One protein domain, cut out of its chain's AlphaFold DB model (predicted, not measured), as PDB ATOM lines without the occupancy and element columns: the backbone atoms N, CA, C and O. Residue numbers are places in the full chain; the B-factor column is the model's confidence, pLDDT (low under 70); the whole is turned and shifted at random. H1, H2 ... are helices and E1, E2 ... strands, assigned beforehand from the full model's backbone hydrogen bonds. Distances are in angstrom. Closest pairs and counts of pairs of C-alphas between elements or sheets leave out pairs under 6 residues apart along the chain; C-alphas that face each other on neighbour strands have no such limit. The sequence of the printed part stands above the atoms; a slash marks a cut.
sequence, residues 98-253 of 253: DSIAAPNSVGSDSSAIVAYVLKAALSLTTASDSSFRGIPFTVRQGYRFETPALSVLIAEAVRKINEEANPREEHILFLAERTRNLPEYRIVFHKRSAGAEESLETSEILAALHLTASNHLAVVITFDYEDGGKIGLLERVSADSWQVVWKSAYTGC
ATOM      1  N   ASP A  98      21.801  15.167   9.124       90.12
ATOM      2  CA  ASP A  98      23.143  15.648   8.840       90.12
ATOM      3  C   ASP A  98      23.713  14.867   7.654       90.12
ATOM      4  O   ASP A  98      23.848  13.644   7.702       90.12
ATOM      5  N   SER A  99      24.037  15.559   6.560       88.19
ATOM      6  CA  SER A  99      24.666  14.910   5.407       88.19
ATOM      7  C   SER A  99      26.049  14.383   5.786       88.19
ATOM      8  O   SER A  99      26.817  15.074   6.445       88.19
ATOM      9  N   ILE A 100      26.415  13.189   5.335       83.56
ATOM     10  CA  ILE A 100      27.769  12.648   5.558       83.56
ATOM     11  C   ILE A 100      28.767  13.119   4.487       83.56
ATOM     12  O   ILE A 100      29.971  12.939   4.650       83.56
ATOM     13  N   ALA A 101      28.261  13.698   3.392       68.31
ATOM     14  CA  ALA A 101      29.038  14.137   2.234       68.31
ATOM     15  C   ALA A 101      29.177  15.667   2.138       68.31
ATOM     16  O   ALA A 101      30.008  16.153   1.372       68.31
ATOM     17  N   ALA A 102      28.378  16.442   2.884       62.38
ATOM     18  CA  ALA A 102      28.461  17.896   2.812       62.38
ATOM     19  C   ALA A 102      29.727  18.427   3.526       62.38
ATOM     20  O   ALA A 102      30.064  17.987   4.627       62.38
ATOM     21  N   PRO A 103      30.420  19.422   2.941       46.34
ATOM     22  CA  PRO A 103      31.687  19.950   3.462       46.34
ATOM     23  C   PRO A 103      31.562  20.629   4.838       46.34
ATOM     24  O   PRO A 103      32.561  20.810   5.527       46.34
ATOM     25  N   ASN A 104      30.340  20.963   5.266       47.03
ATOM     26  CA  ASN A 104      30.060  21.674   6.520       47.03
ATOM     27  C   ASN A 104      29.581  20.739   7.645       47.03
ATOM     28  O   ASN A 104      29.371  21.183   8.771       47.03
ATOM     29  N   SER A 105      29.377  19.457   7.341       50.31
ATOM     30  CA  SER A 105      28.948  18.406   8.270       50.31
ATOM     31  C   SER A 105      30.038  17.353   8.480       50.31
ATOM     32  O   SER A 105      29.760  16.233   8.911       50.31
ATOM     33  N   VAL A 106      31.294  17.732   8.209       50.84
ATOM     34  CA  VAL A 106      32.499  16.954   8.507       50.84
ATOM     35  C   VAL A 106      32.629  16.821  10.025       50.84
ATOM     36  O   VAL A 106      33.350  17.557  10.692       50.84
ATOM     37  N   GLY A 107      31.900  15.860  10.589       56.81
ATOM     38  CA  GLY A 107      32.342  15.192  11.800       56.81
ATOM     39  C   GLY A 107      33.711  14.566  11.539       56.81
ATOM     40  O   GLY A 107      34.054  14.228  10.404       56.81
ATOM     41  N   SER A 108      34.501  14.386  12.593       59.41
ATOM     42  CA  SER A 108      35.810  13.725  12.523       59.41
ATOM     43  C   SER A 108      35.751  12.276  12.006       59.41
ATOM     44  O   SER A 108      36.795  11.676  11.761       59.41
ATOM     45  N   ASP A 109      34.551  11.713  11.827       71.81
ATOM     46  CA  ASP A 109      34.277  10.337  11.419       71.81
ATOM     47  C   ASP A 109      33.757  10.179   9.976       71.81
ATOM     48  O   ASP A 109      33.448   9.057   9.570       71.81
ATOM     49  N   SER A 110      33.677  11.246   9.172       73.94
ATOM     50  CA  SER A 110      33.067  11.188   7.830       73.94
ATOM     51  C   SER A 110      33.714  10.148   6.902       73.94
ATOM     52  O   SER A 110      33.009   9.373   6.255       73.94
ATOM     53  N   SER A 111      35.046  10.042   6.892       82.19
ATOM     54  CA  SER A 111      35.775   9.039   6.097       82.19
ATOM     55  C   SER A 111      35.508   7.604   6.563       82.19
ATOM     56  O   SER A 111      35.368   6.702   5.735       82.19
ATOM     57  N   ALA A 112      35.375   7.390   7.875       87.44
ATOM     58  CA  ALA A 112      35.041   6.090   8.449       87.44
ATOM     59  C   ALA A 112      33.606   5.674   8.090       87.44
ATOM     60  O   ALA A 112      33.372   4.514   7.750       87.44
ATOM     61  N   ILE A 113      32.660   6.619   8.095       88.94
ATOM     62  CA  ILE A 113      31.283   6.364   7.657       88.94
ATOM     63  C   ILE A 113      31.245   6.047   6.163       88.94
ATOM     64  O   ILE A 113      30.604   5.076   5.777       88.94
ATOM     65  N   VAL A 114      31.947   6.805   5.316       90.38
ATOM     66  CA  VAL A 114      32.012   6.515   3.873       90.38
ATOM     67  C   VAL A 114      32.590   5.118   3.628       90.38
ATOM     68  O   VAL A 114      32.011   4.340   2.870       90.38
ATOM     69  N   ALA A 115      33.673   4.748   4.317       91.44
ATOM     70  CA  ALA A 115      34.245   3.407   4.225       91.44
ATOM     71  C   ALA A 115      33.255   2.319   4.680       91.44
ATOM     72  O   ALA A 115      33.131   1.285   4.019       91.44
ATOM     73  N   TYR A 116      32.512   2.562   5.768       92.75
ATOM     74  CA  TYR A 116      31.436   1.676   6.211       92.75
ATOM     75  C   TYR A 116      30.354   1.534   5.135       92.75
ATOM     76  O   TYR A 116      29.981   0.408   4.816       92.75
ATOM     77  N   VAL A 117      29.893   2.637   4.534       94.12
ATOM     78  CA  VAL A 117      28.844   2.626   3.504       94.12
ATOM     79  C   VAL A 117      29.257   1.777   2.306       94.12
ATOM     80  O   VAL A 117      28.492   0.921   1.866       94.12
ATOM     81  N   LEU A 118      30.482   1.959   1.809       94.12
ATOM     82  CA  LEU A 118      30.992   1.195   0.672       94.12
ATOM     83  C   LEU A 118      31.155  -0.296   1.007       94.12
ATOM     84  O   LEU A 118      30.780  -1.155   0.209       94.12
ATOM     85  N   LYS A 119      31.658  -0.623   2.205       93.50
ATOM     86  CA  LYS A 119      31.784  -2.014   2.668       93.50
ATOM     87  C   LYS A 119      30.417  -2.680   2.851       93.50
ATOM     88  O   LYS A 119      30.239  -3.831   2.452       93.50
ATOM     89  N   ALA A 120      29.453  -1.959   3.421       94.56
ATOM     90  CA  ALA A 120      28.078  -2.409   3.584       94.56
ATOM     91  C   ALA A 120      27.435  -2.689   2.220       94.56
ATOM     92  O   ALA A 120      26.931  -3.790   2.006       94.56
ATOM     93  N   ALA A 121      27.547  -1.758   1.268       93.88
ATOM     94  CA  ALA A 121      27.033  -1.932  -0.088       93.88
ATOM     95  C   ALA A 121      27.603  -3.191  -0.761       93.88
ATOM     96  O   ALA A 121      26.835  -3.997  -1.279       93.88
ATOM     97  N   LEU A 122      28.919  -3.424  -0.665       91.69
ATOM     98  CA  LEU A 122      29.555  -4.640  -1.187       91.69
ATOM     99  C   LEU A 122      28.985  -5.921  -0.557       91.69
ATOM    100  O   LEU A 122      28.759  -6.899  -1.268       91.69
ATOM    101  N   SER A 123      28.708  -5.922   0.750       91.69
ATOM    102  CA  SER A 123      28.148  -7.095   1.444       91.69
ATOM    103  C   SER A 123      26.700  -7.420   1.053       91.69
ATOM    104  O   SER A 123      26.272  -8.564   1.185       91.69
ATOM    105  N   LEU A 124      25.959  -6.441   0.525       91.12
ATOM    106  CA  LEU A 124      24.557  -6.582   0.117       91.12
ATOM    107  C   LEU A 124      24.388  -7.073  -1.335       91.12
ATOM    108  O   LEU A 124      23.270  -7.141  -1.843       91.12
ATOM    109  N   THR A 125      25.481  -7.439  -2.014       79.75
ATOM    110  CA  THR A 125      25.488  -7.846  -3.435       79.75
ATOM    111  C   THR A 125      25.292  -9.349  -3.679       79.75
ATOM    112  O   THR A 125      25.535  -9.821  -4.785       79.75
ATOM    113  N   THR A 126      24.827 -10.131  -2.697       64.31
ATOM    114  CA  THR A 126      24.771 -11.612  -2.774       64.31
ATOM    115  C   THR A 126      23.940 -12.183  -3.938       64.31
ATOM    116  O   THR A 126      24.095 -13.357  -4.262       64.31
ATOM    117  N   ALA A 127      23.124 -11.364  -4.612       62.88
ATOM    118  CA  ALA A 127      22.387 -11.698  -5.836       62.88
ATOM    119  C   ALA A 127      22.623 -10.683  -6.983       62.88
ATOM    120  O   ALA A 127      21.707 -10.379  -7.748       62.88
ATOM    121  N   SER A 128      23.819 -10.085  -7.073       67.75
ATOM    122  CA  SER A 128      24.099  -9.045  -8.068       67.75
ATOM    123  C   SER A 128      24.265  -9.594  -9.482       67.75
ATOM    124  O   SER A 128      24.843 -10.665  -9.673       67.75
ATOM    125  N   ASP A 129      23.866  -8.794 -10.470       74.00
ATOM    126  CA  ASP A 129      24.248  -9.016 -11.862       74.00
ATOM    127  C   ASP A 129      25.780  -9.076 -11.977       74.00
ATOM    128  O   ASP A 129      26.502  -8.185 -11.515       74.00
ATOM    129  N   SER A 130      26.274 -10.161 -12.574       83.06
ATOM    130  CA  SER A 130      27.699 -10.394 -12.784       83.06
ATOM    131  C   SER A 130      28.383  -9.306 -13.612       83.06
ATOM    132  O   SER A 130      29.597  -9.155 -13.479       83.06
ATOM    133  N   SER A 131      27.635  -8.535 -14.410       85.94
ATOM    134  CA  SER A 131      28.165  -7.425 -15.207       85.94
ATOM    135  C   SER A 131      28.848  -6.357 -14.353       85.94
ATOM    136  O   SER A 131      29.809  -5.740 -14.797       85.94
ATOM    137  N   PHE A 132      28.410  -6.164 -13.106       88.94
ATOM    138  CA  PHE A 132      29.000  -5.172 -12.209       88.94
ATOM    139  C   PHE A 132      30.188  -5.702 -11.389       88.94
ATOM    140  O   PHE A 132      30.700  -5.021 -10.492       88.94
ATOM    141  N   ARG A 133      30.636  -6.939 -11.635       86.75
ATOM    142  CA  ARG A 133      31.760  -7.531 -10.900       86.75
ATOM    143  C   ARG A 133      33.030  -6.698 -11.102       86.75
ATOM    144  O   ARG A 133      33.404  -6.380 -12.220       86.75
ATOM    145  N   GLY A 134      33.719  -6.391 -10.003       87.44
ATOM    146  CA  GLY A 134      34.958  -5.604 -10.024       87.44
ATOM    147  C   GLY A 134      34.752  -4.090 -10.130       87.44
ATOM    148  O   GLY A 134      35.722  -3.352  -9.990       87.44
ATOM    149  N   ILE A 135      33.514  -3.618 -10.305       91.94
ATOM    150  CA  ILE A 135      33.202  -2.187 -10.340       91.94
ATOM    151  C   ILE A 135      32.953  -1.691  -8.907       91.94
ATOM    152  O   ILE A 135      32.078  -2.241  -8.220       91.94
ATOM    153  N   PRO A 136      33.710  -0.680  -8.434       91.81
ATOM    154  CA  PRO A 136      33.542  -0.137  -7.094       91.81
ATOM    155  C   PRO A 136      32.260   0.692  -6.986       91.81
ATOM    156  O   PRO A 136      31.836   1.346  -7.936       91.81
ATOM    157  N   PHE A 137      31.674   0.694  -5.791       94.62
ATOM    158  CA  PHE A 137      30.605   1.624  -5.446       94.62
ATOM    159  C   PHE A 137      31.156   3.026  -5.165       94.62
ATOM    160  O   PHE A 137      32.265   3.187  -4.650       94.62
ATOM    161  N   THR A 138      30.333   4.032  -5.426       94.06
ATOM    162  CA  THR A 138      30.462   5.401  -4.927       94.06
ATOM    163  C   THR A 138      29.252   5.731  -4.055       94.06
ATOM    164  O   THR A 138      28.191   5.124  -4.184       94.06
ATOM    165  N   VAL A 139      29.397   6.673  -3.123       93.69
ATOM    166  CA  VAL A 139      28.266   7.142  -2.308       93.69
ATOM    167  C   VAL A 139      27.528   8.222  -3.096       93.69
ATOM    168  O   VAL A 139      28.119   9.261  -3.382       93.69
ATOM    169  N   ARG A 140      26.253   7.995  -3.436       92.88
ATOM    170  CA  ARG A 140      25.411   9.001  -4.110       92.88
ATOM    171  C   ARG A 140      24.831   9.992  -3.114       92.88
ATOM    172  O   ARG A 140      24.886  11.196  -3.330       92.88
ATOM    173  N   GLN A 141      24.282   9.478  -2.020       92.31
ATOM    174  CA  GLN A 141      23.748  10.281  -0.927       92.31
ATOM    175  C   GLN A 141      23.933   9.560   0.402       92.31
ATOM    176  O   GLN A 141      24.004   8.331   0.466       92.31
ATOM    177  N   GLY A 142      23.998  10.334   1.480       92.38
ATOM    178  CA  GLY A 142      24.064   9.781   2.816       92.38
ATOM    179  C   GLY A 142      23.755  10.818   3.880       92.38
ATOM    180  O   GLY A 142      24.205  11.965   3.807       92.38
ATOM    181  N   TYR A 143      22.989  10.385   4.870       94.06
ATOM    182  CA  TYR A 143      22.482  11.204   5.952       94.06
ATOM    183  C   TYR A 143      22.530  10.436   7.264       94.06
ATOM    184  O   TYR A 143      22.333   9.222   7.295       94.06
ATOM    185  N   ARG A 144      22.733  11.158   8.356       93.44
ATOM    186  CA  ARG A 144      22.629  10.641   9.714       93.44
ATOM    187  C   ARG A 144      21.611  11.459  10.489       93.44
ATOM    188  O   ARG A 144      21.606  12.680  10.378       93.44
ATOM    189  N   PHE A 145      20.788  10.805  11.295       93.94
ATOM    190  CA  PHE A 145      20.045  11.482  12.352       93.94
ATOM    191  C   PHE A 145      20.221  10.753  13.674       93.94
ATOM    192  O   PHE A 145      20.485   9.551  13.726       93.94
ATOM    193  N   GLU A 146      20.070  11.511  14.750       92.44
ATOM    194  CA  GLU A 146      20.302  11.050  16.109       92.44
ATOM    195  C   GLU A 146      19.041  11.246  16.947       92.44
ATOM    196  O   GLU A 146      18.318  12.236  16.830       92.44
ATOM    197  N   THR A 147      18.803  10.297  17.839       92.12
ATOM    198  CA  THR A 147      17.820  10.381  18.918       92.12
ATOM    199  C   THR A 147      18.533  10.078  20.234       92.12
ATOM    200  O   THR A 147      19.645   9.543  20.225       92.12
ATOM    201  N   PRO A 148      17.910  10.317  21.400       90.38
ATOM    202  CA  PRO A 148      18.519   9.924  22.661       90.38
ATOM    203  C   PRO A 148      18.897   8.437  22.733       90.38
ATOM    204  O   PRO A 148      19.837   8.113  23.446       90.38
ATOM    205  N   ALA A 149      18.222   7.528  22.028       89.25
ATOM    206  CA  ALA A 149      18.483   6.088  22.134       89.25
ATOM    207  C   ALA A 149      19.281   5.500  20.957       89.25
ATOM    208  O   ALA A 149      19.876   4.426  21.095       89.25
ATOM    209  N   LEU A 150      19.275   6.176  19.808       92.38
ATOM    210  CA  LEU A 150      19.598   5.574  18.520       92.38
ATOM    211  C   LEU A 150      20.210   6.586  17.551       92.38
ATOM    212  O   LEU A 150      19.667   7.675  17.382       92.38
ATOM    213  N   SER A 151      21.259   6.145  16.864       93.25
ATOM    214  CA  SER A 151      21.855   6.759  15.680       93.25
ATOM    215  C   SER A 151      21.410   5.987  14.441       93.25
ATOM    216  O   SER A 151      21.508   4.754  14.416       93.25
ATOM    217  N   VAL A 152      20.917   6.687  13.422       95.25
ATOM    218  CA  VAL A 152      20.476   6.079  12.161       95.25
ATOM    219  C   VAL A 152      21.261   6.678  11.010       95.25
ATOM    220  O   VAL A 152      21.273   7.893  10.825       95.25
ATOM    221  N   LEU A 153      21.889   5.810  10.224       95.25
ATOM    222  CA  LEU A 153      22.544   6.131   8.964       95.25
ATOM    223  C   LEU A 153      21.637   5.696   7.814       95.25
ATOM    224  O   LEU A 153      21.280   4.526   7.718       95.25
ATOM    225  N   ILE A 154      21.297   6.627   6.932       96.44
ATOM    226  CA  ILE A 154      20.608   6.377   5.666       96.44
ATOM    227  C   ILE A 154      21.630   6.631   4.570       96.44
ATOM    228  O   ILE A 154      22.223   7.708   4.534       96.44
ATOM    229  N   ALA A 155      21.857   5.676   3.681       95.69
ATOM    230  CA  ALA A 155      22.820   5.860   2.608       95.69
ATOM    231  C   ALA A 155      22.389   5.154   1.334       95.69
ATOM    232  O   ALA A 155      21.704   4.132   1.362       95.69
ATOM    233  N   GLU A 156      22.849   5.703   0.222       95.75
ATOM    234  CA  GLU A 156      22.723   5.077  -1.074       95.75
ATOM    235  C   GLU A 156      24.070   5.042  -1.774       95.75
ATOM    236  O   GLU A 156      24.726   6.070  -1.979       95.75
ATOM    237  N   ALA A 157      24.470   3.829  -2.129       95.31
ATOM    238  CA  ALA A 157      25.673   3.559  -2.886       95.31
ATOM    239  C   ALA A 157      25.300   3.163  -4.315       95.31
ATOM    240  O   ALA A 157      24.358   2.397  -4.520       95.31
ATOM    241  N   VAL A 158      26.052   3.666  -5.290       95.06
ATOM    242  CA  VAL A 158      25.807   3.421  -6.712       95.06
ATOM    243  C   VAL A 158      27.064   2.944  -7.423       95.06
ATOM    244  O   VAL A 158      28.176   3.296  -7.037       95.06
ATOM    245  N   ARG A 159      26.904   2.136  -8.464       94.19
ATOM    246  CA  ARG A 159      27.976   1.809  -9.410       94.19
ATOM    247  C   ARG A 159      27.416   1.756 -10.819       94.19
ATOM    248  O   ARG A 159      26.250   1.414 -11.000       94.19
ATOM    249  N   LYS A 160      28.251   2.104 -11.793       93.94
ATOM    250  CA  LYS A 160      27.834   2.318 -13.178       93.94
ATOM    251  C   LYS A 160      28.716   1.541 -14.147       93.94
ATOM    252  O   LYS A 160      29.922   1.429 -13.932       93.94
ATOM    253  N   ILE A 161      28.104   1.031 -15.205       92.94
ATOM    254  CA  ILE A 161      28.754   0.512 -16.406       92.94
ATOM    255  C   ILE A 161      28.474   1.534 -17.501       92.94
ATOM    256  O   ILE A 161      27.339   1.671 -17.948       92.94
ATOM    257  N   ASN A 162      29.511   2.260 -17.907       86.56
ATOM    258  CA  ASN A 162      29.406   3.275 -18.949       86.56
ATOM    259  C   ASN A 162      29.644   2.610 -20.311       86.56
ATOM    260  O   ASN A 162      30.773   2.577 -20.801       86.56
ATOM    261  N   GLU A 163      28.594   2.036 -20.888       86.38
ATOM    262  CA  GLU A 163      28.583   1.527 -22.263       86.38
ATOM    263  C   GLU A 163      27.894   2.541 -23.183       86.38
ATOM    264  O   GLU A 163      26.885   3.130 -22.809       86.38
ATOM    265  N   GLU A 164      28.417   2.734 -24.396       76.25
ATOM    266  CA  GLU A 164      27.927   3.755 -25.339       76.25
ATOM    267  C   GLU A 164      26.468   3.531 -25.773       76.25
ATOM    268  O   GLU A 164      25.750   4.492 -26.032       76.25
ATOM    269  N   ALA A 165      26.017   2.273 -25.830       82.62
ATOM    270  CA  ALA A 165      24.684   1.914 -26.317       82.62
ATOM    271  C   ALA A 165      23.711   1.439 -25.225       82.62
ATOM    272  O   ALA A 165      22.521   1.315 -25.500       82.62
ATOM    273  N   ASN A 166      24.199   1.112 -24.026       84.94
ATOM    274  CA  ASN A 166      23.375   0.530 -22.964       84.94
ATOM    275  C   ASN A 166      24.003   0.803 -21.586       84.94
ATOM    276  O   ASN A 166      24.554  -0.118 -20.976       84.94
ATOM    277  N   PRO A 167      24.011   2.062 -21.111       91.12
ATOM    278  CA  PRO A 167      24.524   2.376 -19.787       91.12
ATOM    279  C   PRO A 167      23.694   1.659 -18.719       91.12
ATOM    280  O   PRO A 167      22.465   1.601 -18.778       91.12
ATOM    281  N   ARG A 168      24.373   1.078 -17.728       92.81
ATOM    282  CA  ARG A 168      23.714   0.315 -16.661       92.81
ATOM    283  C   ARG A 168      24.149   0.803 -15.304       92.81
ATOM    284  O   ARG A 168      25.325   1.077 -15.072       92.81
ATOM    285  N   GLU A 169      23.215   0.799 -14.370       94.12
ATOM    286  CA  GLU A 169      23.455   1.241 -13.007       94.12
ATOM    287  C   GLU A 169      22.938   0.227 -11.990       94.12
ATOM    288  O   GLU A 169      22.021  -0.559 -12.245       94.12
ATOM    289  N   GLU A 170      23.563   0.233 -10.819       94.19
ATOM    290  CA  GLU A 170      23.102  -0.493  -9.646       94.19
ATOM    291  C   GLU A 170      23.106   0.431  -8.437       94.19
ATOM    292  O   GLU A 170      24.141   0.997  -8.081       94.19
ATOM    293  N   HIS A 171      21.948   0.532  -7.793       94.94
ATOM    294  CA  HIS A 171      21.696   1.318  -6.596       94.94
ATOM    295  C   HIS A 171      21.448   0.391  -5.405       94.94
ATOM    296  O   HIS A 171      20.638  -0.538  -5.479       94.94
ATOM    297  N   ILE A 172      22.119   0.674  -4.290       95.62
ATOM    298  CA  ILE A 172      21.892   0.038  -2.993       95.62
ATOM    299  C   ILE A 172      21.533   1.129  -1.991       95.62
ATOM    300  O   ILE A 172      22.413   1.806  -1.459       95.62
ATOM    301  N   LEU A 173      20.239   1.278  -1.723       95.81
ATOM    302  CA  LEU A 173      19.719   2.100  -0.635       95.81
ATOM    303  C   LEU A 173      19.656   1.247   0.630       95.81
ATOM    304  O   LEU A 173      19.093   0.154   0.605       95.81
ATOM    305  N   PHE A 174      20.160   1.738   1.755       96.75
ATOM    306  CA  PHE A 174      20.041   1.027   3.022       96.75
ATOM    307  C   PHE A 174      19.952   1.965   4.222       96.75
ATOM    308  O   PHE A 174      20.381   3.120   4.183       96.75
ATOM    309  N   LEU A 175      19.387   1.428   5.303       97.25
ATOM    310  CA  LEU A 175      19.404   2.035   6.625       97.25
ATOM    311  C   LEU A 175      20.226   1.154   7.556       97.25
ATOM    312  O   LEU A 175      20.101  -0.074   7.546       97.25
ATOM    313  N   ALA A 176      21.039   1.794   8.384       95.81
ATOM    314  CA  ALA A 176      21.781   1.139   9.439       95.81
ATOM    315  C   ALA A 176      21.573   1.845  10.780       95.81
ATOM    316  O   ALA A 176      21.525   3.070  10.859       95.81
ATOM    317  N   GLU A 177      21.466   1.055  11.837       94.50
ATOM    318  CA  GLU A 177      21.225   1.511  13.198       94.50
ATOM    319  C   GLU A 177      22.428   1.261  14.087       94.50
ATOM    320  O   GLU A 177      23.058   0.204  14.016       94.50
ATOM    321  N   ARG A 178      22.687   2.208  14.983       92.19
ATOM    322  CA  ARG A 178      23.625   2.054  16.087       92.19
ATOM    323  C   ARG A 178      22.968   2.547  17.371       92.19
ATOM    324  O   ARG A 178      22.562   3.702  17.469       92.19
ATOM    325  N   THR A 179      22.856   1.672  18.365       89.62
ATOM    326  CA  THR A 179      22.364   2.038  19.703       89.62
ATOM    327  C   THR A 179      23.530   2.461  20.592       89.62
ATOM    328  O   THR A 179      24.676   2.143  20.295       89.62
ATOM    329  N   ARG A 180      23.271   3.125  21.727       79.44
ATOM    330  CA  ARG A 180      24.348   3.496  22.675       79.44
ATOM    331  C   ARG A 180      25.181   2.307  23.171       79.44
ATOM    332  O   ARG A 180      26.331   2.496  23.551       79.44
ATOM    333  N   ASN A 181      24.596   1.111  23.187       78.12
ATOM    334  CA  ASN A 181      25.225  -0.097  23.722       78.12
ATOM    335  C   ASN A 181      26.000  -0.887  22.658       78.12
ATOM    336  O   ASN A 181      26.702  -1.834  23.006       78.12
ATOM    337  N   LEU A 182      25.861  -0.531  21.378       78.88
ATOM    338  CA  LEU A 182      26.544  -1.191  20.271       78.88
ATOM    339  C   LEU A 182      27.503  -0.199  19.605       78.88
ATOM    340  O   LEU A 182      27.066   0.864  19.167       78.88
ATOM    341  N   PRO A 183      28.803  -0.514  19.499       76.94
ATOM    342  CA  PRO A 183      29.764   0.403  18.892       76.94
ATOM    343  C   PRO A 183      29.595   0.519  17.368       76.94
ATOM    344  O   PRO A 183      29.958   1.542  16.785       76.94
ATOM    345  N   GLU A 184      29.024  -0.503  16.724       88.12
ATOM    346  CA  GLU A 184      28.945  -0.626  15.267       88.12
ATOM    347  C   GLU A 184      27.525  -0.412  14.733       88.12
ATOM    348  O   GLU A 184      26.532  -0.741  15.385       88.12
ATOM    349  N   TYR A 185      27.443   0.129  13.515       92.19
ATOM    350  CA  TYR A 185      26.194   0.174  12.762       92.19
ATOM    351  C   TYR A 185      25.832  -1.223  12.258       92.19
ATOM    352  O   TYR A 185      26.678  -1.955  11.746       92.19
ATOM    353  N   ARG A 186      24.548  -1.554  12.338       92.88
ATOM    354  CA  ARG A 186      23.966  -2.766  11.764       92.88
ATOM    355  C   ARG A 186      22.926  -2.386  10.727       92.88
ATOM    356  O   ARG A 186      22.062  -1.563  11.002       92.88
ATOM    357  N   ILE A 187      22.985  -3.015   9.560       95.00
ATOM    358  CA  ILE A 187      21.999  -2.825   8.493       95.00
ATOM    359  C   ILE A 187      20.651  -3.397   8.949       95.00
ATOM    360  O   ILE A 187      20.576  -4.552   9.359       95.00
ATOM    361  N   VAL A 188      19.602  -2.580   8.879       95.62
ATOM    362  CA  VAL A 188      18.234  -2.907   9.337       95.62
ATOM    363  C   VAL A 188      17.193  -2.824   8.220       95.62
ATOM    364  O   VAL A 188      16.058  -3.261   8.388       95.62
ATOM    365  N   PHE A 189      17.576  -2.266   7.072       96.06
ATOM    366  CA  PHE A 189      16.803  -2.266   5.837       96.06
ATOM    367  C   PHE A 189      17.751  -2.090   4.661       96.06
ATOM    368  O   PHE A 189      18.716  -1.330   4.756       96.06
ATOM    369  N   HIS A 190      17.450  -2.736   3.539       95.69
ATOM    370  CA  HIS A 190      18.082  -2.418   2.270       95.69
ATOM    371  C   HIS A 190      17.124  -2.645   1.102       95.69
ATOM    372  O   HIS A 190      16.210  -3.468   1.161       95.69
ATOM    373  N   LYS A 191      17.374  -1.924   0.016       93.75
ATOM    374  CA  LYS A 191      16.721  -2.070  -1.275       93.75
ATOM    375  C   LYS A 191      17.785  -2.009  -2.359       93.75
ATOM    376  O   LYS A 191      18.667  -1.153  -2.325       93.75
ATOM    377  N   ARG A 192      17.686  -2.933  -3.307       93.00
ATOM    378  CA  ARG A 192      18.553  -3.010  -4.478       93.00
ATOM    379  C   ARG A 192      17.727  -2.757  -5.728       93.00
ATOM    380  O   ARG A 192      16.700  -3.409  -5.907       93.00
ATOM    381  N   SER A 193      18.242  -1.903  -6.599       91.81
ATOM    382  CA  SER A 193      17.726  -1.677  -7.948       91.81
ATOM    383  C   SER A 193      18.905  -1.790  -8.912       91.81
ATOM    384  O   SER A 193      19.960  -1.226  -8.643       91.81
ATOM    385  N   ALA A 194      18.773  -2.545 -10.003       91.44
ATOM    386  CA  ALA A 194      19.808  -2.627 -11.032       91.44
ATOM    387  C   ALA A 194      19.174  -2.804 -12.409       91.44
ATOM    388  O   ALA A 194      18.236  -3.591 -12.544       91.44
ATOM    389  N   GLY A 195      19.687  -2.105 -13.417       91.00
ATOM    390  CA  GLY A 195      19.050  -2.049 -14.731       91.00
ATOM    391  C   GLY A 195      19.731  -1.070 -15.678       91.00
ATOM    392  O   GLY A 195      20.843  -0.618 -15.402       91.00
ATOM    393  N   ALA A 196      19.068  -0.797 -16.798       90.81
ATOM    394  CA  ALA A 196      19.453   0.278 -17.706       90.81
ATOM    395  C   ALA A 196      19.160   1.634 -17.049       90.81
ATOM    396  O   ALA A 196      18.154   1.744 -16.337       90.81
ATOM    397  N   GLU A 197      20.042   2.614 -17.243       86.81
ATOM    398  CA  GLU A 197      19.996   3.926 -16.578       86.81
ATOM    399  C   GLU A 197      18.624   4.606 -16.720       86.81
ATOM    400  O   GLU A 197      18.070   5.075 -15.729       86.81
ATOM    401  N   GLU A 198      18.027   4.553 -17.911       84.69
ATOM    402  CA  GLU A 198      16.744   5.181 -18.252       84.69
ATOM    403  C   GLU A 198      15.539   4.586 -17.506       84.69
ATOM    404  O   GLU A 198      14.558   5.261 -17.216       84.69
ATOM    405  N   SER A 199      15.621   3.310 -17.133       85.94
ATOM    406  CA  SER A 199      14.524   2.590 -16.470       85.94
ATOM    407  C   SER A 199      14.745   2.422 -14.968       85.94
ATOM    408  O   SER A 199      13.917   1.823 -14.269       85.94
ATOM    409  N   LEU A 200      15.895   2.880 -14.465       90.88
ATOM    410  CA  LEU A 200      16.309   2.592 -13.109       90.88
ATOM    411  C   LEU A 200      15.646   3.544 -12.121       90.88
ATOM    412  O   LEU A 200      15.810   4.757 -12.165       90.88
ATOM    413  N   GLU A 201      14.972   2.951 -11.141       91.94
ATOM    414  CA  GLU A 201      14.447   3.694 -10.008       91.94
ATOM    415  C   GLU A 201      15.590   4.386  -9.236       91.94
ATOM    416  O   GLU A 201      16.529   3.751  -8.727       91.94
ATOM    417  N   THR A 202      15.481   5.701  -9.116       91.81
ATOM    418  CA  THR A 202      16.279   6.536  -8.223       91.81
ATOM    419  C   THR A 202      15.482   6.838  -6.961       91.81
ATOM    420  O   THR A 202      14.276   6.616  -6.869       91.81
ATOM    421  N   SER A 203      16.165   7.269  -5.911       92.69
ATOM    422  CA  SER A 203      15.524   7.617  -4.650       92.69
ATOM    423  C   SER A 203      16.127   8.875  -4.061       92.69
ATOM    424  O   SER A 203      17.343   9.066  -4.116       92.69
ATOM    425  N   GLU A 204      15.292   9.696  -3.433       92.25
ATOM    426  CA  GLU A 204      15.719  10.897  -2.721       92.25
ATOM    427  C   GLU A 204      15.137  10.926  -1.307       92.25
ATOM    428  O   GLU A 204      13.945  10.692  -1.092       92.25
ATOM    429  N   ILE A 205      15.979  11.226  -0.318       93.88
ATOM    430  CA  ILE A 205      15.536  11.380   1.069       93.88
ATOM    431  C   ILE A 205      14.979  12.790   1.267       93.88
ATOM    432  O   ILE A 205      15.713  13.774   1.191       93.88
ATOM    433  N   LEU A 206      13.685  12.896   1.571       93.44
ATOM    434  CA  LEU A 206      13.020  14.192   1.707       93.44
ATOM    435  C   LEU A 206      13.060  14.738   3.138       93.44
ATOM    436  O   LEU A 206      13.297  15.931   3.346       93.44
ATOM    437  N   ALA A 207      12.790  13.879   4.124       95.12
ATOM    438  CA  ALA A 207      12.757  14.237   5.540       95.12
ATOM    439  C   ALA A 207      12.881  12.996   6.435       95.12
ATOM    440  O   ALA A 207      12.425  11.910   6.070       95.12
ATOM    441  N   ALA A 208      13.422  13.182   7.639       97.19
ATOM    442  CA  ALA A 208      13.265  12.239   8.741       97.19
ATOM    443  C   ALA A 208      12.295  12.817   9.772       97.19
ATOM    444  O   ALA A 208      12.310  14.013  10.063       97.19
ATOM    445  N   LEU A 209      11.431  11.962  10.301       96.94
ATOM    446  CA  LEU A 209      10.296  12.345  11.123       96.94
ATOM    447  C   LEU A 209      10.183  11.432  12.341       96.94
ATOM    448  O   LEU A 209      10.530  10.254  12.302       96.94
ATOM    449  N   HIS A 210       9.615  11.971  13.408       96.88
ATOM    450  CA  HIS A 210       9.011  11.192  14.479       96.88
ATOM    451  C   HIS A 210       7.496  11.384  14.403       96.88
ATOM    452  O   HIS A 210       7.012  12.513  14.469       96.88
ATOM    453  N   LEU A 211       6.764  10.294  14.176       94.81
ATOM    454  CA  LEU A 211       5.319  10.299  13.964       94.81
ATOM    455  C   LEU A 211       4.596  10.258  15.310       94.81
ATOM    456  O   LEU A 211       4.702   9.283  16.051       94.81
ATOM    457  N   THR A 212       3.808  11.290  15.607       93.69
ATOM    458  CA  THR A 212       3.193  11.478  16.930       93.69
ATOM    459  C   THR A 212       2.220  10.352  17.291       93.69
ATOM    460  O   THR A 212       2.183   9.907  18.432       93.69
ATOM    461  N   ALA A 213       1.417   9.887  16.327       90.31
ATOM    462  CA  ALA A 213       0.336   8.935  16.590       90.31
ATOM    463  C   ALA A 213       0.831   7.506  16.869       90.31
ATOM    464  O   ALA A 213       0.281   6.831  17.734       90.31
ATOM    465  N   SER A 214       1.852   7.050  16.138       90.19
ATOM    466  CA  SER A 214       2.450   5.719  16.304       90.19
ATOM    467  C   SER A 214       3.668   5.721  17.224       90.19
ATOM    468  O   SER A 214       4.119   4.659  17.638       90.19
ATOM    469  N   ASN A 215       4.209   6.898  17.556       92.50
ATOM    470  CA  ASN A 215       5.491   7.054  18.240       92.50
ATOM    471  C   ASN A 215       6.659   6.378  17.484       92.50
ATOM    472  O   ASN A 215       7.637   5.941  18.090       92.50
ATOM    473  N   HIS A 216       6.561   6.282  16.155       93.81
ATOM    474  CA  HIS A 216       7.577   5.663  15.305       93.81
ATOM    475  C   HIS A 216       8.525   6.696  14.700       93.81
ATOM    476  O   HIS A 216       8.147   7.830  14.404       93.81
ATOM    477  N   LEU A 217       9.768   6.274  14.471       96.62
ATOM    478  CA  LEU A 217      10.694   6.993  13.599       96.62
ATOM    479  C   LEU A 217      10.362   6.650  12.149       96.62
ATOM    480  O   LEU A 217      10.093   5.489  11.837       96.62
ATOM    481  N   ALA A 218      10.406   7.652  11.280       96.25
ATOM    482  CA  ALA A 218      10.081   7.499   9.877       96.25
ATOM    483  C   ALA A 218      11.024   8.290   8.965       96.25
ATOM    484  O   ALA A 218      11.570   9.324   9.347       96.25
ATOM    485  N   VAL A 219      11.181   7.810   7.736       96.62
ATOM    486  CA  VAL A 219      11.901   8.480   6.654       96.62
ATOM    487  C   VAL A 219      10.955   8.600   5.470       96.62
ATOM    488  O   VAL A 219      10.407   7.600   5.001       96.62
ATOM    489  N   VAL A 220      10.754   9.829   4.995       95.44
ATOM    490  CA  VAL A 220      10.002  10.093   3.765       95.44
ATOM    491  C   VAL A 220      10.980  10.094   2.601       95.44
ATOM    492  O   VAL A 220      11.989  10.803   2.632       95.44
ATOM    493  N   ILE A 221      10.676   9.292   1.590       94.50
ATOM    494  CA  ILE A 221      11.555   9.015   0.456       94.50
ATOM    495  C   ILE A 221      10.774   9.114  -0.852       94.50
ATOM    496  O   ILE A 221       9.598   8.756  -0.876       94.50
ATOM    497  N   THR A 222      11.391   9.574  -1.935       93.31
ATOM    498  CA  THR A 222      10.839   9.408  -3.288       93.31
ATOM    499  C   THR A 222      11.430   8.182  -3.965       93.31
ATOM    500  O   THR A 222      12.547   7.768  -3.668       93.31
ATOM    501  N   PHE A 223      10.654   7.583  -4.858       92.56
ATOM    502  CA  PHE A 223      11.090   6.575  -5.809       92.56
ATOM    503  C   PHE A 223      10.785   7.135  -7.193       92.56
ATOM    504  O   PHE A 223       9.622   7.124  -7.602       92.56
ATOM    505  N   ASP A 224      11.804   7.669  -7.853       91.75
ATOM    506  CA  ASP A 224      11.676   8.424  -9.095       91.75
ATOM    507  C   ASP A 224      12.178   7.590 -10.278       91.75
ATOM    508  O   ASP A 224      13.189   6.889 -10.190       91.75
ATOM    509  N   TYR A 225      11.448   7.680 -11.378       90.06
ATOM    510  CA  TYR A 225      11.699   7.076 -12.681       90.06
ATOM    511  C   TYR A 225      11.801   8.208 -13.715       90.06
ATOM    512  O   TYR A 225      11.510   9.364 -13.399       90.06
ATOM    513  N   GLU A 226      12.211   7.902 -14.945       86.75
ATOM    514  CA  GLU A 226      12.302   8.910 -16.014       86.75
ATOM    515  C   GLU A 226      10.961   9.629 -16.249       86.75
ATOM    516  O   GLU A 226      10.919  10.847 -16.428       86.75
ATOM    517  N   ASP A 227       9.871   8.871 -16.174       87.06
ATOM    518  CA  ASP A 227       8.522   9.266 -16.555       87.06
ATOM    519  C   ASP A 227       7.633   9.610 -15.340       87.06
ATOM    520  O   ASP A 227       6.467   9.963 -15.471       87.06
ATOM    521  N   GLY A 228       8.147   9.553 -14.108       90.12
ATOM    522  CA  GLY A 228       7.313   9.801 -12.931       90.12
ATOM    523  C   GLY A 228       7.888   9.298 -11.624       90.12
ATOM    524  O   GLY A 228       9.090   9.125 -11.469       90.12
ATOM    525  N   GLY A 229       7.030   9.081 -10.631       91.88
ATOM    526  CA  GLY A 229       7.507   8.640  -9.329       91.88
ATOM    527  C   GLY A 229       6.436   8.301  -8.307       91.88
ATOM    528  O   GLY A 229       5.227   8.411  -8.533       91.88
ATOM    529  N   LYS A 230       6.921   7.857  -7.148       92.94
ATOM    530  CA  LYS A 230       6.143   7.533  -5.949       92.94
ATOM    531  C   LYS A 230       6.785   8.165  -4.726       92.94
ATOM    532  O   LYS A 230       7.996   8.332  -4.656       92.94
ATOM    533  N   ILE A 231       5.984   8.407  -3.700       92.62
ATOM    534  CA  ILE A 231       6.467   8.733  -2.359       92.62
ATOM    535  C   ILE A 231       6.346   7.486  -1.500       92.62
ATOM    536  O   ILE A 231       5.322   6.811  -1.523       92.62
ATOM    537  N   GLY A 232       7.372   7.183  -0.723       93.12
ATOM    538  CA  GLY A 232       7.382   6.139   0.285       93.12
ATOM    539  C   GLY A 232       7.483   6.697   1.696       93.12
ATOM    540  O   GLY A 232       8.070   7.753   1.936       93.12
ATOM    541  N   LEU A 233       6.958   5.920   2.638       94.44
ATOM    542  CA  LEU A 233       7.211   6.080   4.061       94.44
ATOM    543  C   LEU A 233       7.893   4.814   4.578       94.44
ATOM    544  O   LEU A 233       7.297   3.734   4.600       94.44
ATOM    545  N   LEU A 234       9.157   4.955   4.966       96.00
ATOM    546  CA  LEU A 234       9.864   3.947   5.744       96.00
ATOM    547  C   LEU A 234       9.609   4.209   7.223       96.00
ATOM    548  O   LEU A 234       9.880   5.312   7.681       96.00
ATOM    549  N   GLU A 235       9.160   3.208   7.971       95.81
ATOM    550  CA  GLU A 235       8.994   3.298   9.424       95.81
ATOM    551  C   GLU A 235       9.835   2.256  10.151       95.81
ATOM    552  O   GLU A 235       9.990   1.119   9.694       95.81
ATOM    553  N   ARG A 236      10.328   2.643  11.327       95.44
ATOM    554  CA  ARG A 236      10.925   1.736  12.301       95.44
ATOM    555  C   ARG A 236       9.825   1.003  13.068       95.44
ATOM    556  O   ARG A 236       9.380   1.469  14.114       95.44
ATOM    557  N   VAL A 237       9.393  -0.138  12.541       91.06
ATOM    558  CA  VAL A 237       8.261  -0.920  13.078       91.06
ATOM    559  C   VAL A 237       8.605  -1.710  14.342       91.06
ATOM    560  O   VAL A 237       7.724  -2.041  15.131       91.06
ATOM    561  N   SER A 238       9.884  -2.019  14.562       88.12
ATOM    562  CA  SER A 238      10.368  -2.666  15.783       88.12
ATOM    563  C   SER A 238      11.812  -2.277  16.067       88.12
ATOM    564  O   SER A 238      12.452  -1.570  15.285       88.12
ATOM    565  N   ALA A 239      12.362  -2.771  17.182       84.25
ATOM    566  CA  ALA A 239      13.811  -2.815  17.315       84.25
ATOM    567  C   ALA A 239      14.395  -3.533  16.092       84.25
ATOM    568  O   ALA A 239      13.930  -4.617  15.738       84.25
ATOM    569  N   ASP A 240      15.363  -2.896  15.440       83.00
ATOM    570  CA  ASP A 240      16.162  -3.472  14.359       83.00
ATOM    571  C   ASP A 240      15.407  -3.797  13.063       83.00
ATOM    572  O   ASP A 240      15.933  -4.518  12.216       83.00
ATOM    573  N   SER A 241      14.196  -3.263  12.877       89.94
ATOM    574  CA  SER A 241      13.428  -3.470  11.649       89.94
ATOM    575  C   SER A 241      12.854  -2.165  11.124       89.94
ATOM    576  O   SER A 241      12.053  -1.504  11.789       89.94
ATOM    577  N   TRP A 242      13.254  -1.833   9.898       96.00
ATOM    578  CA  TRP A 242      12.642  -0.784   9.096       96.00
ATOM    579  C   TRP A 242      11.914  -1.402   7.916       96.00
ATOM    580  O   TRP A 242      12.421  -2.316   7.266       96.00
ATOM    581  N   GLN A 243      10.724  -0.891   7.625       95.44
ATOM    582  CA  GLN A 243       9.900  -1.383   6.530       95.44
ATOM    583  C   GLN A 243       9.280  -0.223   5.768       95.44
ATOM    584  O   GLN A 243       8.959   0.813   6.347       95.44
ATOM    585  N   VAL A 244       9.074  -0.418   4.465       94.25
ATOM    586  CA  VAL A 244       8.212   0.479   3.697       94.25
ATOM    587  C   VAL A 244       6.770   0.148   4.057       94.25
ATOM    588  O   VAL A 244       6.219  -0.828   3.556       94.25
ATOM    589  N   VAL A 245       6.175   0.937   4.943       93.94
ATOM    590  CA  VAL A 245       4.809   0.694   5.432       93.94
ATOM    591  C   VAL A 245       3.749   1.303   4.520       93.94
ATOM    592  O   VAL A 245       2.589   0.903   4.554       93.94
ATOM    593  N   TRP A 246       4.144   2.267   3.687       93.06
ATOM    594  CA  TRP A 246       3.258   2.912   2.730       93.06
ATOM    595  C   TRP A 246       4.031   3.420   1.512       93.06
ATOM    596  O   TRP A 246       5.176   3.868   1.622       93.06
ATOM    597  N   LYS A 247       3.378   3.369   0.348       92.81
ATOM    598  CA  LYS A 247       3.790   4.051  -0.878       92.81
ATOM    599  C   LYS A 247       2.575   4.712  -1.515       92.81
ATOM    600  O   LYS A 247       1.494   4.127  -1.520       92.81
ATOM    601  N   SER A 248       2.764   5.899  -2.073       92.38
ATOM    602  CA  SER A 248       1.763   6.546  -2.908       92.38
ATOM    603  C   SER A 248       1.549   5.759  -4.201       92.38
ATOM    604  O   SER A 248       2.418   4.998  -4.641       92.38
ATOM    605  N   ALA A 249       0.410   6.006  -4.843       91.94
ATOM    606  CA  ALA A 249       0.246   5.664  -6.245       91.94
ATOM    607  C   ALA A 249       1.304   6.367  -7.119       91.94
ATOM    608  O   ALA A 249       1.828   7.425  -6.742       91.94
ATOM    609  N   TYR A 250       1.610   5.754  -8.260       91.56
ATOM    610  CA  TYR A 250       2.462   6.307  -9.303       91.56
ATOM    611  C   TYR A 250       1.813   7.535  -9.936       91.56
ATOM    612  O   TYR A 250       0.634   7.500 -10.295       91.56
ATOM    613  N   THR A 251       2.593   8.597 -10.105       89.50
ATOM    614  CA  THR A 251       2.204   9.759 -10.908       89.50
ATOM    615  C   THR A 251       3.299  10.086 -11.897       89.50
ATOM    616  O   THR A 251       4.465  10.112 -11.507       89.50
ATOM    617  N   GLY A 252       2.918  10.343 -13.144       87.50
ATOM    618  CA  GLY A 252       3.855  10.407 -14.254       87.50
ATOM    619  C   GLY A 252       3.203  10.279 -15.630       87.50
ATOM    620  O   GLY A 252       1.992  10.036 -15.734       87.50
ATOM    621  N   CYS A 253       4.035  10.469 -16.649       81.25
ATOM    622  CA  CYS A 253       3.873  10.140 -18.058       81.25
ATOM    623  C   CYS A 253       5.258   9.923 -18.674       81.25
ATOM    624  O   CYS A 253       5.316   9.081 -19.587       81.25
TER     625      CYS A 253
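What this domain is: This is residues 98 to 253 of the 253 residues of an uncharacterized protein of Blastocatellia bacterium (UniProt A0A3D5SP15). Two antiparallel four-stranded sheets stack face to face as a sandwich, and the sheet E1 E2 E3 E4 curls round helix H1 on its face away from the other sheet. The printed part has 156 residues, with one named helix and eight named strands in the order H1, E1 to E8; each sheet is a meander, each strand the antiparallel neighbour of the one before. It is mostly strand and compact, with a radius of gyration of the C-alphas of 16.1 A and spans of 50 by 37 by 32 A.

How they stand to each other: H1, residues 110 to 123, is on the sheet of E1, 138 to 146, E2, 150 to 161, E3, 168 to 179, and E4, 186 to 196; its closest C-alphas to E2 are Ala 121 and Ala 157, 6.3 A apart. Every O i to N i+4 pair in H1 is within hydrogen-bond range. Across the hairpins, within that range, N 143 and O 154 are 2.8 A apart, N 157 and O 172 3.0 A, and N 173 and O 191 3.0 A. A tight link leads to the second sheet: E5, 202 to 211, E6, 216 to 225, E7, 228 to 238, and E8, 241 to 247. Its hairpins have N 206 and O 220 at 2.9 A, N 221 and O 232 at 3.0 A, and N 235 and O 243 at 2.9 A. The facing parts are 10.5 A centre to centre, strands at 17 degrees; the closest C-alphas of E4 and E8, Val 188 and Ser 241, are 5.4 A apart.

Where its parts are: H1 begins at C-alpha 110 (33.067, 11.188, 7.830) and measures 20.0 A. E1 to E4 measure 24.0, 36.5, 36.4 and 30.0 A, E5 to E8 25.0, 28.3, 31.5 and 17.5 A; E8 ends at C-alpha 247 (3.790, 4.051, -0.878).

The domain as a whole: The C-alphas farthest apart, Glu 164 and Ala 213, are 50.5 A apart. The printed part has no cut; the link H1 to E1 is long. Residues 101 to 108 and 126 to 128 have pLDDT under 70.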